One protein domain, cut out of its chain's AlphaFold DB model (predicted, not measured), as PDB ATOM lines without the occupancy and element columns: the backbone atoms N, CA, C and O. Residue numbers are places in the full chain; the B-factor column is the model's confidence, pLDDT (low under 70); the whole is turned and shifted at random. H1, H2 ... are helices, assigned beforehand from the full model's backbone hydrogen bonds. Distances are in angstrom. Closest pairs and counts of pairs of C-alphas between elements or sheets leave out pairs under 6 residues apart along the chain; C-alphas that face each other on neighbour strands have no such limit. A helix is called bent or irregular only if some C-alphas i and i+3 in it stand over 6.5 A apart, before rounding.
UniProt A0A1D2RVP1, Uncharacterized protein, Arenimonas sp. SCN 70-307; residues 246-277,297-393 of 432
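AT A GLANCE: This is residues 246 to 277 and 297 to 393 of the 432 residues of an uncharacterized protein of Arenimonas sp. SCN 70-307 (UniProt A0A1D2RVP1). A long helical hairpin, H2 and H3, makes the longest axis, with its short link at one end and a head of three shorter helices at the other. In that head H4 folds back along the last part of H3, H5 packs on the first part of H2, and H1 packs on H5 at a steep tilt and meets the first part of H4 with its residues 259 to 262; residues 266 to 273, after H1, stick out. The printed part has 129 residues with five named helices, in the order H1, H2, H3, H4, H5, and no named strand: the class is all helix. It is loose, with a radius of gyration of the C-alphas of 18.8 A, and forms a rod with spans of 66 by 27 by 21 A.

IN THESE COORDINATES: H3, residues 322 to 351, is the longest helix at 42.8 A; it begins at C-alpha 322 (5.018, 32.091, -29.583). H2, residues 297 to 314, is 25.9 A long and begins at C-alpha 297 (12.396, -0.325, -5.146). H4, residues 357 to 368, is 16.1 A long. H5, residues 375 to 390, is 20.5 A long and ends at C-alpha 390 (23.497, -12.857, -3.183); it is irregular, with C-alphas 377 and 380 8.2 A apart, and has a kink of 42 degrees near residue 382. H1, residues 249 to 264, is 23.9 A long; it is only just irregular, with C-alphas 256 and 259 6.7 A apart, and has a kink of 33 degrees near residue 257.

HOW THE PARTS SIT: The helix packing is part aligned, part crossed: three of the five touching pairs are at a shallow tilt. H3 and H2 form a hairpin at a shallow tilt of 14 degrees, opposite ways; their closest C-alphas, of Ile 336 and Ser 309, are 5.9 A apart. H3 and H4 form another hairpin at 8 degrees, where H3 touches H4 with residues 342 to 350 alone; the closest C-alphas, of Ile 349 and Ser 360, are 6.2 A apart. H2 touches H5 with residues 297 to 304 alone, and the closest C-alphas, of Leu 297 and Glu 381, are 5.1 A apart. H5 and H1 touch at a steep tilt of 45 degrees, the same way; their closest C-alphas, of Gln 390 and Ala 257, are 5.2 A apart. H1 touches H4 with residues 259 to 262 alone, at a steep tilt of 48 degrees; the closest C-alphas, of Leu 262 and Glu 358, are 6.3 A apart. H4 and H5 are near each other, while H3 is apart from H1 and from H5. Every O i to N i+4 pair is within hydrogen-bond range in H2, H3 and H4, against 8 of 12 in H1 and 9 of 12 in H5.

THE WHOLE: The two C-alphas farthest apart, of Leu 277 and Pro 321, are 67.5 A apart. Residues 278 to 296 are not printed, and C-alphas 277 and 297 are 29.5 A apart across this cut. Of the links that are printed whole, none is long. The mean pLDDT of the printed part is 82.0; it is under 70 at residues 253, 256 to 257, 263 to 277, 316 to 321 and 323 to 324.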
ATOM      1  N   VAL A 246      25.015   2.070 -16.135       79.31
ATOM      2  CA  VAL A 246      23.543   2.147 -16.208       79.31
ATOM      3  C   VAL A 246      22.886   2.412 -14.850       79.31
ATOM      4  O   VAL A 246      21.837   3.046 -14.783       79.31
ATOM      5  N   PHE A 247      23.476   1.927 -13.756       84.12
ATOM      6  CA  PHE A 247      22.893   1.992 -12.412       84.12
ATOM      7  C   PHE A 247      23.842   2.552 -11.345       84.12
ATOM      8  O   PHE A 247      23.562   2.399 -10.155       84.12
ATOM      9  N   GLY A 248      24.962   3.180 -11.712       82.19
ATOM     10  CA  GLY A 248      25.921   3.696 -10.731       82.19
ATOM     11  C   GLY A 248      26.518   2.602  -9.821       82.19
ATOM     12  O   GLY A 248      26.521   1.422 -10.181       82.19
ATOM     13  N   PRO A 249      27.013   2.957  -8.621       79.69
ATOM     14  CA  PRO A 249      27.781   2.059  -7.748       79.69
ATOM     15  C   PRO A 249      27.101   0.723  -7.413       79.69
ATOM     16  O   PRO A 249      27.735  -0.333  -7.487       79.69
ATOM     17  N   ALA A 250      25.799   0.726  -7.110       82.12
ATOM     18  CA  ALA A 250      25.032  -0.492  -6.837       82.12
ATOM     19  C   ALA A 250      24.878  -1.398  -8.077       82.12
ATOM     20  O   ALA A 250      24.652  -2.602  -7.945       82.12
ATOM     21  N   GLY A 251      25.050  -0.863  -9.286       73.06
ATOM     22  CA  GLY A 251      24.937  -1.604 -10.539       73.06
ATOM     23  C   GLY A 251      25.976  -2.704 -10.747       73.06
ATOM     24  O   GLY A 251      25.668  -3.714 -11.384       73.06
ATOM     25  N   ALA A 252      27.173  -2.572 -10.166       70.38
ATOM     26  CA  ALA A 252      28.142  -3.671 -10.125       70.38
ATOM     27  C   ALA A 252      27.566  -4.893  -9.389       70.38
ATOM     28  O   ALA A 252      27.661  -6.020  -9.880       70.38
ATOM     29  N   LEU A 253      26.883  -4.662  -8.260       69.81
ATOM     30  CA  LEU A 253      26.235  -5.711  -7.469       69.81
ATOM     31  C   LEU A 253      25.043  -6.325  -8.216       69.81
ATOM     32  O   LEU A 253      24.867  -7.540  -8.172       69.81
ATOM     33  N   VAL A 254      24.274  -5.527  -8.966       70.50
ATOM     34  CA  VAL A 254      23.194  -6.036  -9.833       70.50
ATOM     35  C   VAL A 254      23.749  -6.987 -10.898       70.50
ATOM     36  O   VAL A 254      23.235  -8.097 -11.048       70.50
ATOM     37  N   LEU A 255      24.825  -6.607 -11.600       70.44
ATOM     38  CA  LEU A 255      25.468  -7.484 -12.589       70.44
ATOM     39  C   LEU A 255      26.158  -8.709 -11.972       70.44
ATOM     40  O   LEU A 255      26.246  -9.742 -12.631       70.44
ATOM     41  N   GLY A 256      26.701  -8.604 -10.758       64.62
ATOM     42  CA  GLY A 256      27.380  -9.712 -10.079       64.62
ATOM     43  C   GLY A 256      26.424 -10.726  -9.449       64.62
ATOM     44  O   GLY A 256      26.649 -11.928  -9.550       64.62
ATOM     45  N   ALA A 257      25.349 -10.250  -8.820       68.38
ATOM     46  CA  ALA A 257      24.458 -11.069  -8.003       68.38
ATOM     47  C   ALA A 257      23.111 -11.359  -8.665       68.38
ATOM     48  O   ALA A 257      22.641 -12.492  -8.638       68.38
ATOM     49  N   VAL A 258      22.468 -10.340  -9.239       71.94
ATOM     50  CA  VAL A 258      21.091 -10.456  -9.731       71.94
ATOM     51  C   VAL A 258      21.092 -11.084 -11.121       71.94
ATOM     52  O   VAL A 258      20.496 -12.141 -11.322       71.94
ATOM     53  N   VAL A 259      21.797 -10.476 -12.076       70.69
ATOM     54  CA  VAL A 259      21.753 -10.859 -13.498       70.69
ATOM     55  C   VAL A 259      22.059 -12.342 -13.767       70.69
ATOM     56  O   VAL A 259      21.257 -12.954 -14.474       70.69
ATOM     57  N   PRO A 260      23.094 -12.982 -13.183       71.56
ATOM     58  CA  PRO A 260      23.378 -14.397 -13.445       71.56
ATOM     59  C   PRO A 260      22.244 -15.341 -13.017       71.56
ATOM     60  O   PRO A 260      22.018 -16.373 -13.647       71.56
ATOM     61  N   ILE A 261      21.491 -14.982 -11.969       70.06
ATOM     62  CA  ILE A 261      20.327 -15.748 -11.496       70.06
ATOM     63  C   ILE A 261      19.161 -15.630 -12.491       70.06
ATOM     64  O   ILE A 261      18.398 -16.582 -12.670       70.06
ATOM     65  N   LEU A 262      19.018 -14.472 -13.142       70.25
ATOM     66  CA  LEU A 262      17.958 -14.205 -14.117       70.25
ATOM     67  C   LEU A 262      18.221 -14.928 -15.445       70.25
ATOM     68  O   LEU A 262      17.343 -15.628 -15.953       70.25
ATOM     69  N   THR A 263      19.438 -14.811 -15.976       66.50
ATOM     70  CA  THR A 263      19.812 -15.342 -17.297       66.50
ATOM     71  C   THR A 263      19.819 -16.872 -17.317       66.50
ATOM     72  O   THR A 263      19.303 -17.482 -18.256       66.50
ATOM     73  N   GLN A 264      20.259 -17.523 -16.232       64.56
ATOM     74  CA  GLN A 264      20.199 -18.986 -16.092       64.56
ATOM     75  C   GLN A 264      18.784 -19.558 -16.301       64.56
ATOM     76  O   GLN A 264      18.648 -20.644 -16.872       64.56
ATOM     77  N   ARG A 265      17.718 -18.839 -15.908       60.75
ATOM     78  CA  ARG A 265      16.326 -19.309 -16.076       60.75
ATOM     79  C   ARG A 265      15.799 -19.212 -17.510       60.75
ATOM     80  O   ARG A 265      14.787 -19.848 -17.805       60.75
ATOM     81  N   GLN A 266      16.453 -18.456 -18.394       55.12
ATOM     82  CA  GLN A 266      16.071 -18.396 -19.809       55.12
ATOM     83  C   GLN A 266      16.621 -19.583 -20.613       55.12
ATOM     84  O   GLN A 266      16.008 -19.987 -21.602       55.12
ATOM     85  N   SER A 267      17.702 -20.222 -20.146       54.22
ATOM     86  CA  SER A 267      18.217 -21.449 -20.762       54.22
ATOM     87  C   SER A 267      17.176 -22.584 -20.695       54.22
ATOM     88  O   SER A 267      16.794 -23.070 -19.626       54.22
ATOM     89  N   GLY A 268      16.686 -23.018 -21.862       45.81
ATOM     90  CA  GLY A 268      15.528 -23.919 -21.968       45.81
ATOM     91  C   GLY A 268      15.687 -25.278 -21.270       45.81
ATOM     92  O   GLY A 268      14.688 -25.897 -20.909       45.81
ATOM     93  N   ALA A 269      16.923 -25.715 -21.015       42.66
ATOM     94  CA  ALA A 269      17.232 -26.956 -20.305       42.66
ATOM     95  C   ALA A 269      16.848 -26.931 -18.810       42.66
ATOM     96  O   ALA A 269      16.524 -27.972 -18.241       42.66
ATOM     97  N   ILE A 270      16.853 -25.758 -18.165       46.44
ATOM     98  CA  ILE A 270      16.580 -25.622 -16.722       46.44
ATOM     99  C   ILE A 270      15.072 -25.556 -16.423       46.44
ATOM    100  O   ILE A 270      14.616 -26.010 -15.367       46.44
ATOM    101  N   LYS A 271      14.283 -25.056 -17.381       43.62
ATOM    102  CA  LYS A 271      12.848 -24.761 -17.240       43.62
ATOM    103  C   LYS A 271      11.986 -25.981 -16.876       43.62
ATOM    104  O   LYS A 271      10.992 -25.835 -16.176       43.62
ATOM    105  N   SER A 272      12.383 -27.181 -17.305       41.22
ATOM    106  CA  SER A 272      11.619 -28.421 -17.075       41.22
ATOM    107  C   SER A 272      12.030 -29.201 -15.820       41.22
ATOM    108  O   SER A 272      11.285 -30.075 -15.386       41.22
ATOM    109  N   ALA A 273      13.200 -28.917 -15.235       43.06
ATOM    110  CA  ALA A 273      13.737 -29.681 -14.104       43.06
ATOM    111  C   ALA A 273      13.541 -28.994 -12.739       43.06
ATOM    112  O   ALA A 273      13.499 -29.674 -11.716       43.06
ATOM    113  N   MET A 274      13.445 -27.657 -12.703       47.44
ATOM    114  CA  MET A 274      13.628 -26.891 -11.458       47.44
ATOM    115  C   MET A 274      12.373 -26.266 -10.829       47.44
ATOM    116  O   MET A 274      12.432 -25.911  -9.653       47.44
ATOM    117  N   ASP A 275      11.249 -26.152 -11.542       46.31
ATOM    118  CA  ASP A 275      10.041 -25.505 -10.990       46.31
ATOM    119  C   ASP A 275       9.128 -26.471 -10.200       46.31
ATOM    120  O   ASP A 275       8.299 -26.025  -9.407       46.31
ATOM    121  N   GLY A 276       9.294 -27.791 -10.362       46.97
ATOM    122  CA  GLY A 276       8.473 -28.809  -9.685       46.97
ATOM    123  C   GLY A 276       9.007 -29.311  -8.337       46.97
ATOM    124  O   GLY A 276       8.243 -29.862  -7.544       46.97
ATOM    125  N   LEU A 277      10.304 -29.143  -8.053       48.28
ATOM    126  CA  LEU A 277      10.962 -29.748  -6.891       48.28
ATOM    127  C   LEU A 277      11.372 -28.705  -5.843       48.28
ATOM    128  O   LEU A 277      12.504 -28.238  -5.778       48.28
ATOM    129  N   LEU A 297      11.788  -0.869  -3.922       97.31
ATOM    130  CA  LEU A 297      12.396  -0.325  -5.146       97.31
ATOM    131  C   LEU A 297      11.337   0.185  -6.142       97.31
ATOM    132  O   LEU A 297      11.507   1.242  -6.741       97.31
ATOM    133  N   ILE A 298      10.235  -0.552  -6.305       97.44
ATOM    134  CA  ILE A 298       9.112  -0.166  -7.173       97.44
ATOM    135  C   ILE A 298       8.352   1.046  -6.610       97.44
ATOM    136  O   ILE A 298       7.954   1.917  -7.376       97.44
ATOM    137  N   GLU A 299       8.143   1.109  -5.296       97.38
ATOM    138  CA  GLU A 299       7.505   2.241  -4.610       97.38
ATOM    139  C   GLU A 299       8.365   3.502  -4.749       97.38
ATOM    140  O   GLU A 299       7.874   4.516  -5.241       97.38
ATOM    141  N   LYS A 300       9.675   3.403  -4.479       97.69
ATOM    142  CA  LYS A 300      10.629   4.499  -4.692       97.69
ATOM    143  C   LYS A 300      10.626   4.996  -6.142       97.69
ATOM    144  O   LYS A 300      10.673   6.200  -6.374       97.69
ATOM    145  N   ALA A 301      10.533   4.095  -7.119       97.44
ATOM    146  CA  ALA A 301      10.433   4.467  -8.529       97.44
ATOM    147  C   ALA A 301       9.090   5.137  -8.901       97.44
ATOM    148  O   ALA A 301       9.091   6.046  -9.728       97.44
ATOM    149  N   ASP A 302       7.956   4.741  -8.301       97.19
ATOM    150  CA  ASP A 302       6.652   5.416  -8.479       97.19
ATOM    151  C   ASP A 302       6.719   6.866  -7.955       97.19
ATOM    152  O   ASP A 302       6.275   7.791  -8.640       97.19
ATOM    153  N   ASP A 303       7.347   7.079  -6.796       96.69
ATOM    154  CA  ASP A 303       7.540   8.410  -6.207       96.69
ATOM    155  C   ASP A 303       8.447   9.302  -7.074       96.69
ATOM    156  O   ASP A 303       8.059  10.417  -7.432       96.69
ATOM    157  N   LEU A 304       9.601   8.792  -7.518       96.06
ATOM    158  CA  LEU A 304      10.547   9.539  -8.360       96.06
ATOM    159  C   LEU A 304       9.946   9.970  -9.712       96.06
ATOM    160  O   LEU A 304      10.190  11.086 -10.174       96.06
ATOM    161  N   LEU A 305       9.109   9.134 -10.342       96.00
ATOM    162  CA  LEU A 305       8.384   9.511 -11.569       96.00
ATOM    163  C   LEU A 305       7.422  10.688 -11.331       96.00
ATOM    164  O   LEU A 305       7.218  11.517 -12.223       96.00
ATOM    165  N   ARG A 306       6.813  10.769 -10.141       94.69
ATOM    166  CA  ARG A 306       5.885  11.852  -9.768       94.69
ATOM    167  C   ARG A 306       6.631  13.141  -9.478       94.69
ATOM    168  O   ARG A 306       6.206  14.183  -9.973       94.69
ATOM    169  N   GLU A 307       7.727  13.059  -8.728       94.19
ATOM    170  CA  GLU A 307       8.631  14.182  -8.457       94.19
ATOM    171  C   GLU A 307       9.133  14.781  -9.778       94.19
ATOM    172  O   GLU A 307       8.919  15.965 -10.041       94.19
ATOM    173  N   LYS A 308       9.659  13.948 -10.684       93.81
ATOM    174  CA  LYS A 308      10.127  14.387 -12.005       93.81
ATOM    175  C   LYS A 308       9.017  14.975 -12.883       93.81
ATOM    176  O   LYS A 308       9.207  16.015 -13.508       93.81
ATOM    177  N   SER A 309       7.822  14.373 -12.887       93.00
ATOM    178  CA  SER A 309       6.667  14.939 -13.603       93.00
ATOM    179  C   SER A 309       6.209  16.283 -13.022       93.00
ATOM    180  O   SER A 309       5.679  17.111 -13.763       93.00
ATOM    181  N   ALA A 310       6.387  16.518 -11.719       92.00
ATOM    182  CA  ALA A 310       6.101  17.806 -11.091       92.00
ATOM    183  C   ALA A 310       7.160  18.863 -11.448       92.00
ATOM    184  O   ALA A 310       6.779  19.986 -11.776       92.00
ATOM    185  N   LEU A 311       8.449  18.497 -11.467       90.75
ATOM    186  CA  LEU A 311       9.542  19.371 -11.918       90.75
ATOM    187  C   LEU A 311       9.328  19.841 -13.365       90.75
ATOM    188  O   LEU A 311       9.359  21.041 -13.627       90.75
ATOM    189  N   LEU A 312       9.019  18.922 -14.287       89.62
ATOM    190  CA  LEU A 312       8.741  19.264 -15.688       89.62
ATOM    191  C   LEU A 312       7.547  20.218 -15.840       89.62
ATOM    192  O   LEU A 312       7.630  21.179 -16.592       89.62
ATOM    193  N   LYS A 313       6.462  20.011 -15.081       88.62
ATOM    194  CA  LYS A 313       5.280  20.901 -15.099       88.62
ATOM    195  C   LYS A 313       5.532  22.284 -14.506       88.62
ATOM    196  O   LYS A 313       4.796  23.213 -14.829       88.62
ATOM    197  N   ALA A 314       6.506  22.409 -13.606       87.19
ATOM    198  CA  ALA A 314       6.895  23.688 -13.024       87.19
ATOM    199  C   ALA A 314       7.735  24.535 -13.995       87.19
ATOM    200  O   ALA A 314       7.773  25.756 -13.855       87.19
ATOM    201  N   ARG A 315       8.374  23.912 -14.996       81.19
ATOM    202  CA  ARG A 315       9.084  24.626 -16.059       81.19
ATOM    203  C   ARG A 315       8.099  25.154 -17.099       81.19
ATOM    204  O   ARG A 315       7.413  24.382 -17.761       81.19
ATOM    205  N   GLN A 316       8.086  26.468 -17.289       69.56
ATOM    206  CA  GLN A 316       7.471  27.114 -18.447       69.56
ATOM    207  C   GLN A 316       8.442  28.142 -19.040       69.56
ATOM    208  O   GLN A 316       9.224  28.737 -18.294       69.56
ATOM    209  N   PRO A 317       8.434  28.358 -20.366       66.50
ATOM    210  CA  PRO A 317       9.253  29.388 -20.989       66.50
ATOM    211  C   PRO A 317       8.715  30.782 -20.638       66.50
ATOM    212  O   PRO A 317       7.648  31.190 -21.100       66.50
ATOM    213  N   GLU A 318       9.470  31.544 -19.846       62.22
ATOM    214  CA  GLU A 318       9.203  32.971 -19.670       62.22
ATOM    215  C   GLU A 318       9.607  33.755 -20.937       62.22
ATOM    216  O   GLU A 318      10.591  33.438 -21.605       62.22
ATOM    217  N   ALA A 319       8.813  34.774 -21.287       59.22
ATOM    218  CA  ALA A 319       9.125  35.811 -22.284       59.22
ATOM    219  C   ALA A 319       9.722  35.345 -23.643       59.22
ATOM    220  O   ALA A 319      10.576  36.022 -24.212       59.22
ATOM    221  N   THR A 320       9.247  34.225 -24.197       63.22
ATOM    222  CA  THR A 320       9.768  33.616 -25.441       63.22
ATOM    223  C   THR A 320       8.762  33.729 -26.612       63.22
ATOM    224  O   THR A 320       7.552  33.620 -26.378       63.22
ATOM    225  N   PRO A 321       9.199  33.930 -27.882       67.75
ATOM    226  CA  PRO A 321       8.310  33.994 -29.050       67.75
ATOM    227  C   PRO A 321       7.346  32.805 -29.171       67.75
ATOM    228  O   PRO A 321       7.709  31.666 -28.882       67.75
ATOM    229  N   ALA A 322       6.122  33.056 -29.646       70.62
ATOM    230  CA  ALA A 322       5.018  32.091 -29.583       70.62
ATOM    231  C   ALA A 322       5.313  30.728 -30.243       70.62
ATOM    232  O   ALA A 322       4.922  29.702 -29.693       70.62
ATOM    233  N   ALA A 323       6.023  30.702 -31.378       68.56
ATOM    234  CA  ALA A 323       6.395  29.460 -32.060       68.56
ATOM    235  C   ALA A 323       7.356  28.598 -31.217       68.56
ATOM    236  O   ALA A 323       7.106  27.414 -31.006       68.56
ATOM    237  N   ILE A 324       8.405  29.215 -30.662       68.38
ATOM    238  CA  ILE A 324       9.410  28.535 -29.832       68.38
ATOM    239  C   ILE A 324       8.779  28.072 -28.509       68.38
ATOM    240  O   ILE A 324       8.954  26.923 -28.110       68.38
ATOM    241  N   SER A 325       7.958  28.920 -27.878       75.31
ATOM    242  CA  SER A 325       7.176  28.557 -26.690       75.31
ATOM    243  C   SER A 325       6.232  27.377 -26.950       75.31
ATOM    244  O   SER A 325       6.099  26.500 -26.101       75.31
ATOM    245  N   SER A 326       5.597  27.315 -28.128       77.25
ATOM    246  CA  SER A 326       4.733  26.190 -28.512       77.25
ATOM    247  C   SER A 326       5.519  24.891 -28.698       77.25
ATOM    248  O   SER A 326       5.052  23.846 -28.250       77.25
ATOM    249  N   TYR A 327       6.697  24.946 -29.326       77.50
ATOM    250  CA  TYR A 327       7.565  23.779 -29.505       77.50
ATOM    251  C   TYR A 327       8.064  23.237 -28.157       77.50
ATOM    252  O   TYR A 327       7.924  22.049 -27.875       77.50
ATOM    253  N   ILE A 328       8.570  24.116 -27.284       79.88
ATOM    254  CA  ILE A 328       9.068  23.746 -25.949       79.88
ATOM    255  C   ILE A 328       7.965  23.112 -25.104       79.88
ATOM    256  O   ILE A 328       8.181  22.051 -24.525       79.88
ATOM    257  N   ASN A 329       6.772  23.714 -25.070       84.38
ATOM    258  CA  ASN A 329       5.645  23.154 -24.326       84.38
ATOM    259  C   ASN A 329       5.235  21.774 -24.868       84.38
ATOM    260  O   ASN A 329       5.037  20.861 -24.073       84.38
ATOM    261  N   GLY A 330       5.200  21.587 -26.195       85.44
ATOM    262  CA  GLY A 330       4.961  20.272 -26.801       85.44
ATOM    263  C   GLY A 330       6.005  19.233 -26.381       85.44
ATOM    264  O   GLY A 330       5.653  18.136 -25.954       85.44
ATOM    265  N   ARG A 331       7.291  19.606 -26.388       84.19
ATOM    266  CA  ARG A 331       8.392  18.721 -25.985       84.19
ATOM    267  C   ARG A 331       8.365  18.361 -24.491       84.19
ATOM    268  O   ARG A 331       8.767  17.253 -24.139       84.19
ATOM    269  N   ILE A 332       7.875  19.256 -23.624       87.56
ATOM    270  CA  ILE A 332       7.612  18.987 -22.194       87.56
ATOM    271  C   ILE A 332       6.409  18.046 -22.026       87.56
ATOM    272  O   ILE A 332       6.471  17.105 -21.231       87.56
ATOM    273  N   ASP A 333       5.324  18.270 -22.774       90.06
ATOM    274  CA  ASP A 333       4.135  17.412 -22.750       90.06
ATOM    275  C   ASP A 333       4.466  15.975 -23.198       90.06
ATOM    276  O   ASP A 333       4.002  15.021 -22.565       90.06
ATOM    277  N   ASP A 334       5.337  15.807 -24.200       89.44
ATOM    278  CA  ASP A 334       5.855  14.503 -24.639       89.44
ATOM    279  C   ASP A 334       6.654  13.783 -23.536       89.44
ATOM    280  O   ASP A 334       6.476  12.581 -23.323       89.44
ATOM    281  N   GLU A 335       7.486  14.490 -22.760       89.38
ATOM    282  CA  GLU A 335       8.193  13.882 -21.619       89.38
ATOM    283  C   GLU A 335       7.238  13.491 -20.492       89.38
ATOM    284  O   GLU A 335       7.360  12.412 -19.906       89.38
ATOM    285  N   ILE A 336       6.237  14.323 -20.206       92.69
ATOM    286  CA  ILE A 336       5.191  14.005 -19.229       92.69
ATOM    287  C   ILE A 336       4.377  12.783 -19.690       92.69
ATOM    288  O   ILE A 336       4.016  11.937 -18.859       92.69
ATOM    289  N   ALA A 337       4.113  12.648 -20.993       94.69
ATOM    290  CA  ALA A 337       3.486  11.468 -21.579       94.69
ATOM    291  C   ALA A 337       4.384  10.226 -21.441       94.69
ATOM    292  O   ALA A 337       3.923   9.198 -20.935       94.69
ATOM    293  N   PHE A 338       5.675  10.331 -21.762       93.94
ATOM    294  CA  PHE A 338       6.648   9.249 -21.586       93.94
ATOM    295  C   PHE A 338       6.745   8.777 -20.125       93.94
ATOM    296  O   PHE A 338       6.683   7.573 -19.860       93.94
ATOM    297  N   LEU A 339       6.824   9.693 -19.150       95.00
ATOM    298  CA  LEU A 339       6.852   9.339 -17.723       95.00
ATOM    299  C   LEU A 339       5.568   8.611 -17.296       95.00
ATOM    300  O   LEU A 339       5.615   7.674 -16.493       95.00
ATOM    301  N   ARG A 340       4.415   8.977 -17.870       95.75
ATOM    302  CA  ARG A 340       3.143   8.272 -17.654       95.75
ATOM    303  C   ARG A 340       3.152   6.865 -18.261       95.75
ATOM    304  O   ARG A 340       2.616   5.940 -17.647       95.75
ATOM    305  N   GLU A 341       3.768   6.662 -19.422       96.38
ATOM    306  CA  GLU A 341       3.957   5.328 -20.007       96.38
ATOM    307  C   GLU A 341       4.950   4.475 -19.211       96.38
ATOM    308  O   GLU A 341       4.722   3.278 -19.007       96.38
ATOM    309  N   ALA A 342       6.041   5.074 -18.728       96.50
ATOM    310  CA  ALA A 342       6.983   4.433 -17.816       96.50
ATOM    311  C   ALA A 342       6.262   3.980 -16.536       96.50
ATOM    312  O   ALA A 342       6.366   2.809 -16.167       96.50
ATOM    313  N   TRP A 343       5.433   4.840 -15.939       97.25
ATOM    314  CA  TRP A 343       4.589   4.506 -14.787       97.25
ATOM    315  C   TRP A 343       3.607   3.358 -15.066       97.25
ATOM    316  O   TRP A 343       3.505   2.422 -14.273       97.25
ATOM    317  N   CYS A 344       2.913   3.369 -16.210       96.94
ATOM    318  CA  CYS A 344       2.018   2.277 -16.606       96.94
ATOM    319  C   CYS A 344       2.757   0.931 -16.733       96.94
ATOM    320  O   CYS A 344       2.227  -0.103 -16.316       96.94
ATOM    321  N   ARG A 345       3.991   0.939 -17.262       96.44
ATOM    322  CA  ARG A 345       4.864  -0.246 -17.344       96.44
ATOM    323  C   ARG A 345       5.342  -0.709 -15.961       96.44
ATOM    324  O   ARG A 345       5.267  -1.898 -15.670       96.44
ATOM    325  N   LEU A 346       5.745   0.205 -15.077       97.12
ATOM    326  CA  LEU A 346       6.115  -0.118 -13.692       97.12
ATOM    327  C   LEU A 346       4.939  -0.742 -12.926       97.12
ATOM    328  O   LEU A 346       5.081  -1.768 -12.255       97.12
ATOM    329  N   LYS A 347       3.746  -0.162 -13.084       96.50
ATOM    330  CA  LYS A 347       2.508  -0.658 -12.482       96.50
ATOM    331  C   LYS A 347       2.161  -2.074 -12.947       96.50
ATOM    332  O   LYS A 347       1.780  -2.889 -12.114       96.50
ATOM    333  N   SER A 348       2.311  -2.403 -14.233       96.00
ATOM    334  CA  SER A 348       2.013  -3.764 -14.709       96.00
ATOM    335  C   SER A 348       2.975  -4.812 -14.131       96.00
ATOM    336  O   SER A 348       2.544  -5.918 -13.809       96.00
ATOM    337  N   ILE A 349       4.244  -4.452 -13.898       94.75
ATOM    338  CA  ILE A 349       5.223  -5.304 -13.200       94.75
ATOM    339  C   ILE A 349       4.835  -5.494 -11.726       94.75
ATOM    340  O   ILE A 349       4.884  -6.614 -11.217       94.75
ATOM    341  N   ARG A 350       4.422  -4.415 -11.047       94.00
ATOM    342  CA  ARG A 350       3.989  -4.435  -9.640       94.00
ATOM    343  C   ARG A 350       2.733  -5.275  -9.424       94.00
ATOM    344  O   ARG A 350       2.626  -5.983  -8.419       94.00
ATOM    345  N   ASP A 351       1.768  -5.148 -10.326       93.44
ATOM    346  CA  ASP A 351       0.435  -5.725 -10.178       93.44
ATOM    347  C   ASP A 351       0.402  -7.209 -10.640       93.44
ATOM    348  O   ASP A 351      -0.468  -7.964 -10.199       93.44
ATOM    349  N   ASP A 352       1.396  -7.684 -11.411       90.69
ATOM    350  CA  ASP A 352       1.601  -9.110 -11.733       90.69
ATOM    351  C   ASP A 352       2.071  -9.924 -10.511       90.69
ATOM    352  O   ASP A 352       3.263 -10.095 -10.239       90.69
ATOM    353  N   LYS A 353       1.103 -10.486  -9.780       86.12
ATOM    354  CA  LYS A 353       1.348 -11.414  -8.661       86.12
ATOM    355  C   LYS A 353       1.602 -12.864  -9.095       86.12
ATOM    356  O   LYS A 353       1.887 -13.694  -8.234       86.12
ATOM    357  N   SER A 354       1.484 -13.184 -10.385       84.00
ATOM    358  CA  SER A 354       1.675 -14.546 -10.907       84.00
ATOM    359  C   SER A 354       3.147 -14.875 -11.168       84.00
ATOM    360  O   SER A 354       3.568 -16.021 -11.004       84.00
ATOM    361  N   SER A 355       3.946 -13.862 -11.513       85.38
ATOM    362  CA  SER A 355       5.384 -13.995 -11.746       85.38
ATOM    363  C   SER A 355       6.176 -14.377 -10.481       85.38
ATOM    364  O   SER A 355       5.871 -13.966  -9.351       85.38
ATOM    365  N   SER A 356       7.250 -15.156 -10.672       86.81
ATOM    366  CA  SER A 356       8.245 -15.383  -9.616       86.81
ATOM    367  C   SER A 356       8.965 -14.073  -9.282       86.81
ATOM    368  O   SER A 356       9.031 -13.170 -10.119       86.81
ATOM    369  N   VAL A 357       9.521 -13.970  -8.071       89.50
ATOM    370  CA  VAL A 357      10.256 -12.764  -7.660       89.50
ATOM    371  C   VAL A 357      11.400 -12.449  -8.622       89.50
ATOM    372  O   VAL A 357      11.594 -11.290  -8.959       89.50
ATOM    373  N   GLU A 358      12.079 -13.464  -9.161       86.25
ATOM    374  CA  GLU A 358      13.144 -13.273 -10.148       86.25
ATOM    375  C   GLU A 358      12.626 -12.686 -11.468       86.25
ATOM    376  O   GLU A 358      13.242 -11.768 -11.998       86.25
ATOM    377  N   ILE A 359      11.478 -13.143 -11.982       86.06
ATOM    378  CA  ILE A 359      10.883 -12.589 -13.214       86.06
ATOM    379  C   ILE A 359      10.466 -11.128 -12.998       86.06
ATOM    380  O   ILE A 359      10.759 -10.269 -13.835       86.06
ATOM    381  N   SER A 360       9.823 -10.820 -11.869       91.31
ATOM    382  CA  SER A 360       9.461  -9.443 -11.512       91.31
ATOM    383  C   SER A 360      10.705  -8.562 -11.327       91.31
ATOM    384  O   SER A 360      10.718  -7.428 -11.806       91.31
ATOM    385  N   THR A 361      11.779  -9.082 -10.721       92.19
ATOM    386  CA  THR A 361      13.072  -8.391 -10.613       92.19
ATOM    387  C   THR A 361      13.692  -8.144 -11.988       92.19
ATOM    388  O   THR A 361      14.049  -7.004 -12.265       92.19
ATOM    389  N   GLN A 362      13.753  -9.138 -12.885       87.00
ATOM    390  CA  GLN A 362      14.286  -8.956 -14.245       87.00
ATOM    391  C   GLN A 362      13.562  -7.837 -14.991       87.00
ATOM    392  O   GLN A 362      14.204  -6.947 -15.551       87.00
ATOM    393  N   ARG A 363      12.224  -7.856 -14.964       91.12
ATOM    394  CA  ARG A 363      11.407  -6.809 -15.586       91.12
ATOM    395  C   ARG A 363      11.651  -5.441 -14.949       91.12
ATOM    396  O   ARG A 363      11.718  -4.462 -15.675       91.12
ATOM    397  N   THR A 364      11.827  -5.371 -13.628       94.69
ATOM    398  CA  THR A 364      12.093  -4.108 -12.914       94.69
ATOM    399  C   THR A 364      13.472  -3.540 -13.257       94.69
ATOM    400  O   THR A 364      13.571  -2.358 -13.554       94.69
ATOM    401  N   ILE A 365      14.521  -4.369 -13.306       90.94
ATOM    402  CA  ILE A 365      15.875  -3.949 -13.714       90.94
ATOM    403  C   ILE A 365      15.886  -3.481 -15.181       90.94
ATOM    404  O   ILE A 365      16.405  -2.410 -15.480       90.94
ATOM    405  N   SER A 366      15.250  -4.234 -16.086       88.25
ATOM    406  CA  SER A 366      15.112  -3.846 -17.501       88.25
ATOM    407  C   SER A 366      14.241  -2.600 -17.709       88.25
ATOM    408  O   SER A 366      14.399  -1.900 -18.708       88.25
ATOM    409  N   TRP A 367      13.290  -2.345 -16.812       94.38
ATOM    410  CA  TRP A 367      12.481  -1.132 -16.826       94.38
ATOM    411  C   TRP A 367      13.291   0.064 -16.313       94.38
ATOM    412  O   TRP A 367      13.313   1.093 -16.980       94.38
ATOM    413  N   LEU A 368      14.031  -0.085 -15.205       93.38
ATOM    414  CA  LEU A 368      14.869   0.973 -14.628       93.38
ATOM    415  C   LEU A 368      15.869   1.528 -15.650       93.38
ATOM    416  O   LEU A 368      15.942   2.744 -15.809       93.38
ATOM    417  N   SER A 369      16.541   0.666 -16.421       86.44
ATOM    418  CA  SER A 369      17.498   1.087 -17.462       86.44
ATOM    419  C   SER A 369      16.883   1.842 -18.650       86.44
ATOM    420  O   SER A 369      17.610   2.347 -19.502       86.44
ATOM    421  N   THR A 370      15.550   1.932 -18.720       88.88
ATOM    422  CA  THR A 370      14.795   2.690 -19.736       88.88
ATOM    423  C   THR A 370      13.805   3.685 -19.115       88.88
ATOM    424  O   THR A 370      12.924   4.191 -19.807       88.88
ATOM    425  N   SER A 371      13.917   3.956 -17.809       89.81
ATOM    426  CA  SER A 371      12.938   4.745 -17.039       89.81
ATOM    427  C   SER A 371      13.205   6.255 -17.008       89.81
ATOM    428  O   SER A 371      12.358   6.991 -16.512       89.81
ATOM    429  N   THR A 372      14.386   6.682 -17.471       90.38
ATOM    430  CA  THR A 372      14.980   8.023 -17.281       90.38
ATOM    431  C   THR A 372      15.069   8.488 -15.817       90.38
ATOM    432  O   THR A 372      15.252   9.672 -15.555       90.38
ATOM    433  N   LEU A 373      14.990   7.586 -14.829       92.69
ATOM    434  CA  LEU A 373      15.246   7.912 -13.420       92.69
ATOM    435  C   LEU A 373      16.748   7.881 -13.112       92.69
ATOM    436  O   LEU A 373      17.412   6.873 -13.369       92.69
ATOM    437  N   PHE A 374      17.284   8.954 -12.519       91.25
ATOM    438  CA  PHE A 374      18.728   9.066 -12.294       91.25
ATOM    439  C   PHE A 374      19.220   8.077 -11.213       91.25
ATOM    440  O   PHE A 374      18.706   8.119 -10.088       91.25
ATOM    441  N   PRO A 375      20.221   7.208 -11.487       89.00
ATOM    442  CA  PRO A 375      20.538   6.065 -10.627       89.00
ATOM    443  C   PRO A 375      20.858   6.353  -9.163       89.00
ATOM    444  O   PRO A 375      20.565   5.514  -8.310       89.00
ATOM    445  N   HIS A 376      21.434   7.518  -8.847       88.88
ATOM    446  CA  HIS A 376      21.723   7.927  -7.466       88.88
ATOM    447  C   HIS A 376      20.496   7.811  -6.545       88.88
ATOM    448  O   HIS A 376      20.598   7.368  -5.402       88.88
ATOM    449  N   THR A 377      19.319   8.139  -7.076       91.06
ATOM    450  CA  THR A 377      18.077   8.301  -6.308       91.06
ATOM    451  C   THR A 377      17.465   7.000  -5.774       91.06
ATOM    452  O   THR A 377      16.578   7.069  -4.923       91.06
ATOM    453  N   TYR A 378      17.932   5.831  -6.234       93.06
ATOM    454  CA  TYR A 378      17.452   4.500  -5.821       93.06
ATOM    455  C   TYR A 378      18.589   3.509  -5.480       93.06
ATOM    456  O   TYR A 378      18.409   2.287  -5.512       93.06
ATOM    457  N   GLN A 379      19.793   4.013  -5.167       91.19
ATOM    458  CA  GLN A 379      20.959   3.171  -4.849       91.19
ATOM    459  C   GLN A 379      20.738   2.255  -3.641       91.19
ATOM    460  O   GLN A 379      21.207   1.115  -3.646       91.19
ATOM    461  N   ALA A 380      20.052   2.742  -2.604       91.81
ATOM    462  CA  ALA A 380      19.854   2.000  -1.362       91.81
ATOM    463  C   ALA A 380      18.964   0.771  -1.594       91.81
ATOM    464  O   ALA A 380      19.347  -0.351  -1.269       91.81
ATOM    465  N   GLU A 381      17.824   0.968  -2.249       95.44
ATOM    466  CA  GLU A 381      16.856  -0.068  -2.601       95.44
ATOM    467  C   GLU A 381      17.463  -1.102  -3.561       95.44
ATOM    468  O   GLU A 381      17.228  -2.308  -3.428       95.44
ATOM    469  N   LEU A 382      18.295  -0.649  -4.505       91.50
ATOM    470  CA  LEU A 382      18.990  -1.517  -5.454       91.50
ATOM    471  C   LEU A 382      20.098  -2.354  -4.787       91.50
ATOM    472  O   LEU A 382      20.281  -3.529  -5.127       91.50
ATOM    473  N   LYS A 383      20.808  -1.782  -3.806       90.12
ATOM    474  CA  LYS A 383      21.818  -2.472  -2.986       90.12
ATOM    475  C   LYS A 383      21.181  -3.488  -2.035       90.12
ATOM    476  O   LYS A 383      21.663  -4.620  -1.965       90.12
ATOM    477  N   ASP A 384      20.078  -3.132  -1.377       91.38
ATOM    478  CA  ASP A 384      19.244  -4.034  -0.565       91.38
ATOM    479  C   ASP A 384      18.817  -5.266  -1.375       91.38
ATOM    480  O   ASP A 384      19.039  -6.412  -0.970       91.38
ATOM    481  N   LEU A 385      18.236  -5.030  -2.557       92.94
ATOM    482  CA  LEU A 385      17.773  -6.084  -3.455       92.94
ATOM    483  C   LEU A 385      18.934  -6.973  -3.925       92.94
ATOM    484  O   LEU A 385      18.821  -8.199  -3.888       92.94
ATOM    485  N   SER A 386      20.063  -6.375  -4.312       87.25
ATOM    486  CA  SER A 386      21.252  -7.117  -4.751       87.25
ATOM    487  C   SER A 386      21.822  -7.996  -3.635       87.25
ATOM    488  O   SER A 386      22.116  -9.169  -3.870       87.25
ATOM    489  N   THR A 387      21.901  -7.474  -2.408       88.19
ATOM    490  CA  THR A 387      22.378  -8.209  -1.220       88.19
ATOM    491  C   THR A 387      21.480  -9.409  -0.909       88.19
ATOM    492  O   THR A 387      21.961 -10.513  -0.651       88.19
ATOM    493  N   LEU A 388      20.157  -9.244  -1.014       90.12
ATOM    494  CA  LEU A 388      19.223 -10.361  -0.869       90.12
ATOM    495  C   LEU A 388      19.401 -11.406  -1.978       90.12
ATOM    496  O   LEU A 388      19.368 -12.600  -1.685       90.12
ATOM    497  N   PHE A 389      19.642 -11.008  -3.226       87.50
ATOM    498  CA  PHE A 389      19.894 -11.959  -4.314       87.50
ATOM    499  C   PHE A 389      21.225 -12.719  -4.162       87.50
ATOM    500  O   PHE A 389      21.258 -13.900  -4.503       87.50
ATOM    501  N   GLN A 390      22.269 -12.127  -3.563       84.62
ATOM    502  CA  GLN A 390      23.497 -12.857  -3.183       84.62
ATOM    503  C   GLN A 390      23.209 -14.005  -2.200       84.62
ATOM    504  O   GLN A 390      23.785 -15.081  -2.315       84.62
ATOM    505  N   SER A 391      22.280 -13.795  -1.259       85.12
ATOM    506  CA  SER A 391      21.864 -14.798  -0.264       85.12
ATOM    507  C   SER A 391      20.878 -15.863  -0.779       85.12
ATOM    508  O   SER A 391      20.375 -16.665   0.010       85.12
ATOM    509  N   ARG A 392      20.559 -15.883  -2.082       84.69
ATOM    510  CA  ARG A 392      19.547 -16.789  -2.644       84.69
ATOM    511  C   ARG A 392      19.964 -18.264  -2.488       84.69
ATOM    512  O   ARG A 392      20.990 -18.646  -3.049       84.69
ATOM    513  N   PRO A 393      19.143 -19.128  -1.856       79.88
ATOM    514  CA  PRO A 393      19.442 -20.557  -1.741       79.88
ATOM    515  C   PRO A 393      19.656 -21.216  -3.111       79.88
ATOM    516  O   PRO A 393      18.810 -21.084  -4.011       79.88
TER     517      PRO A 393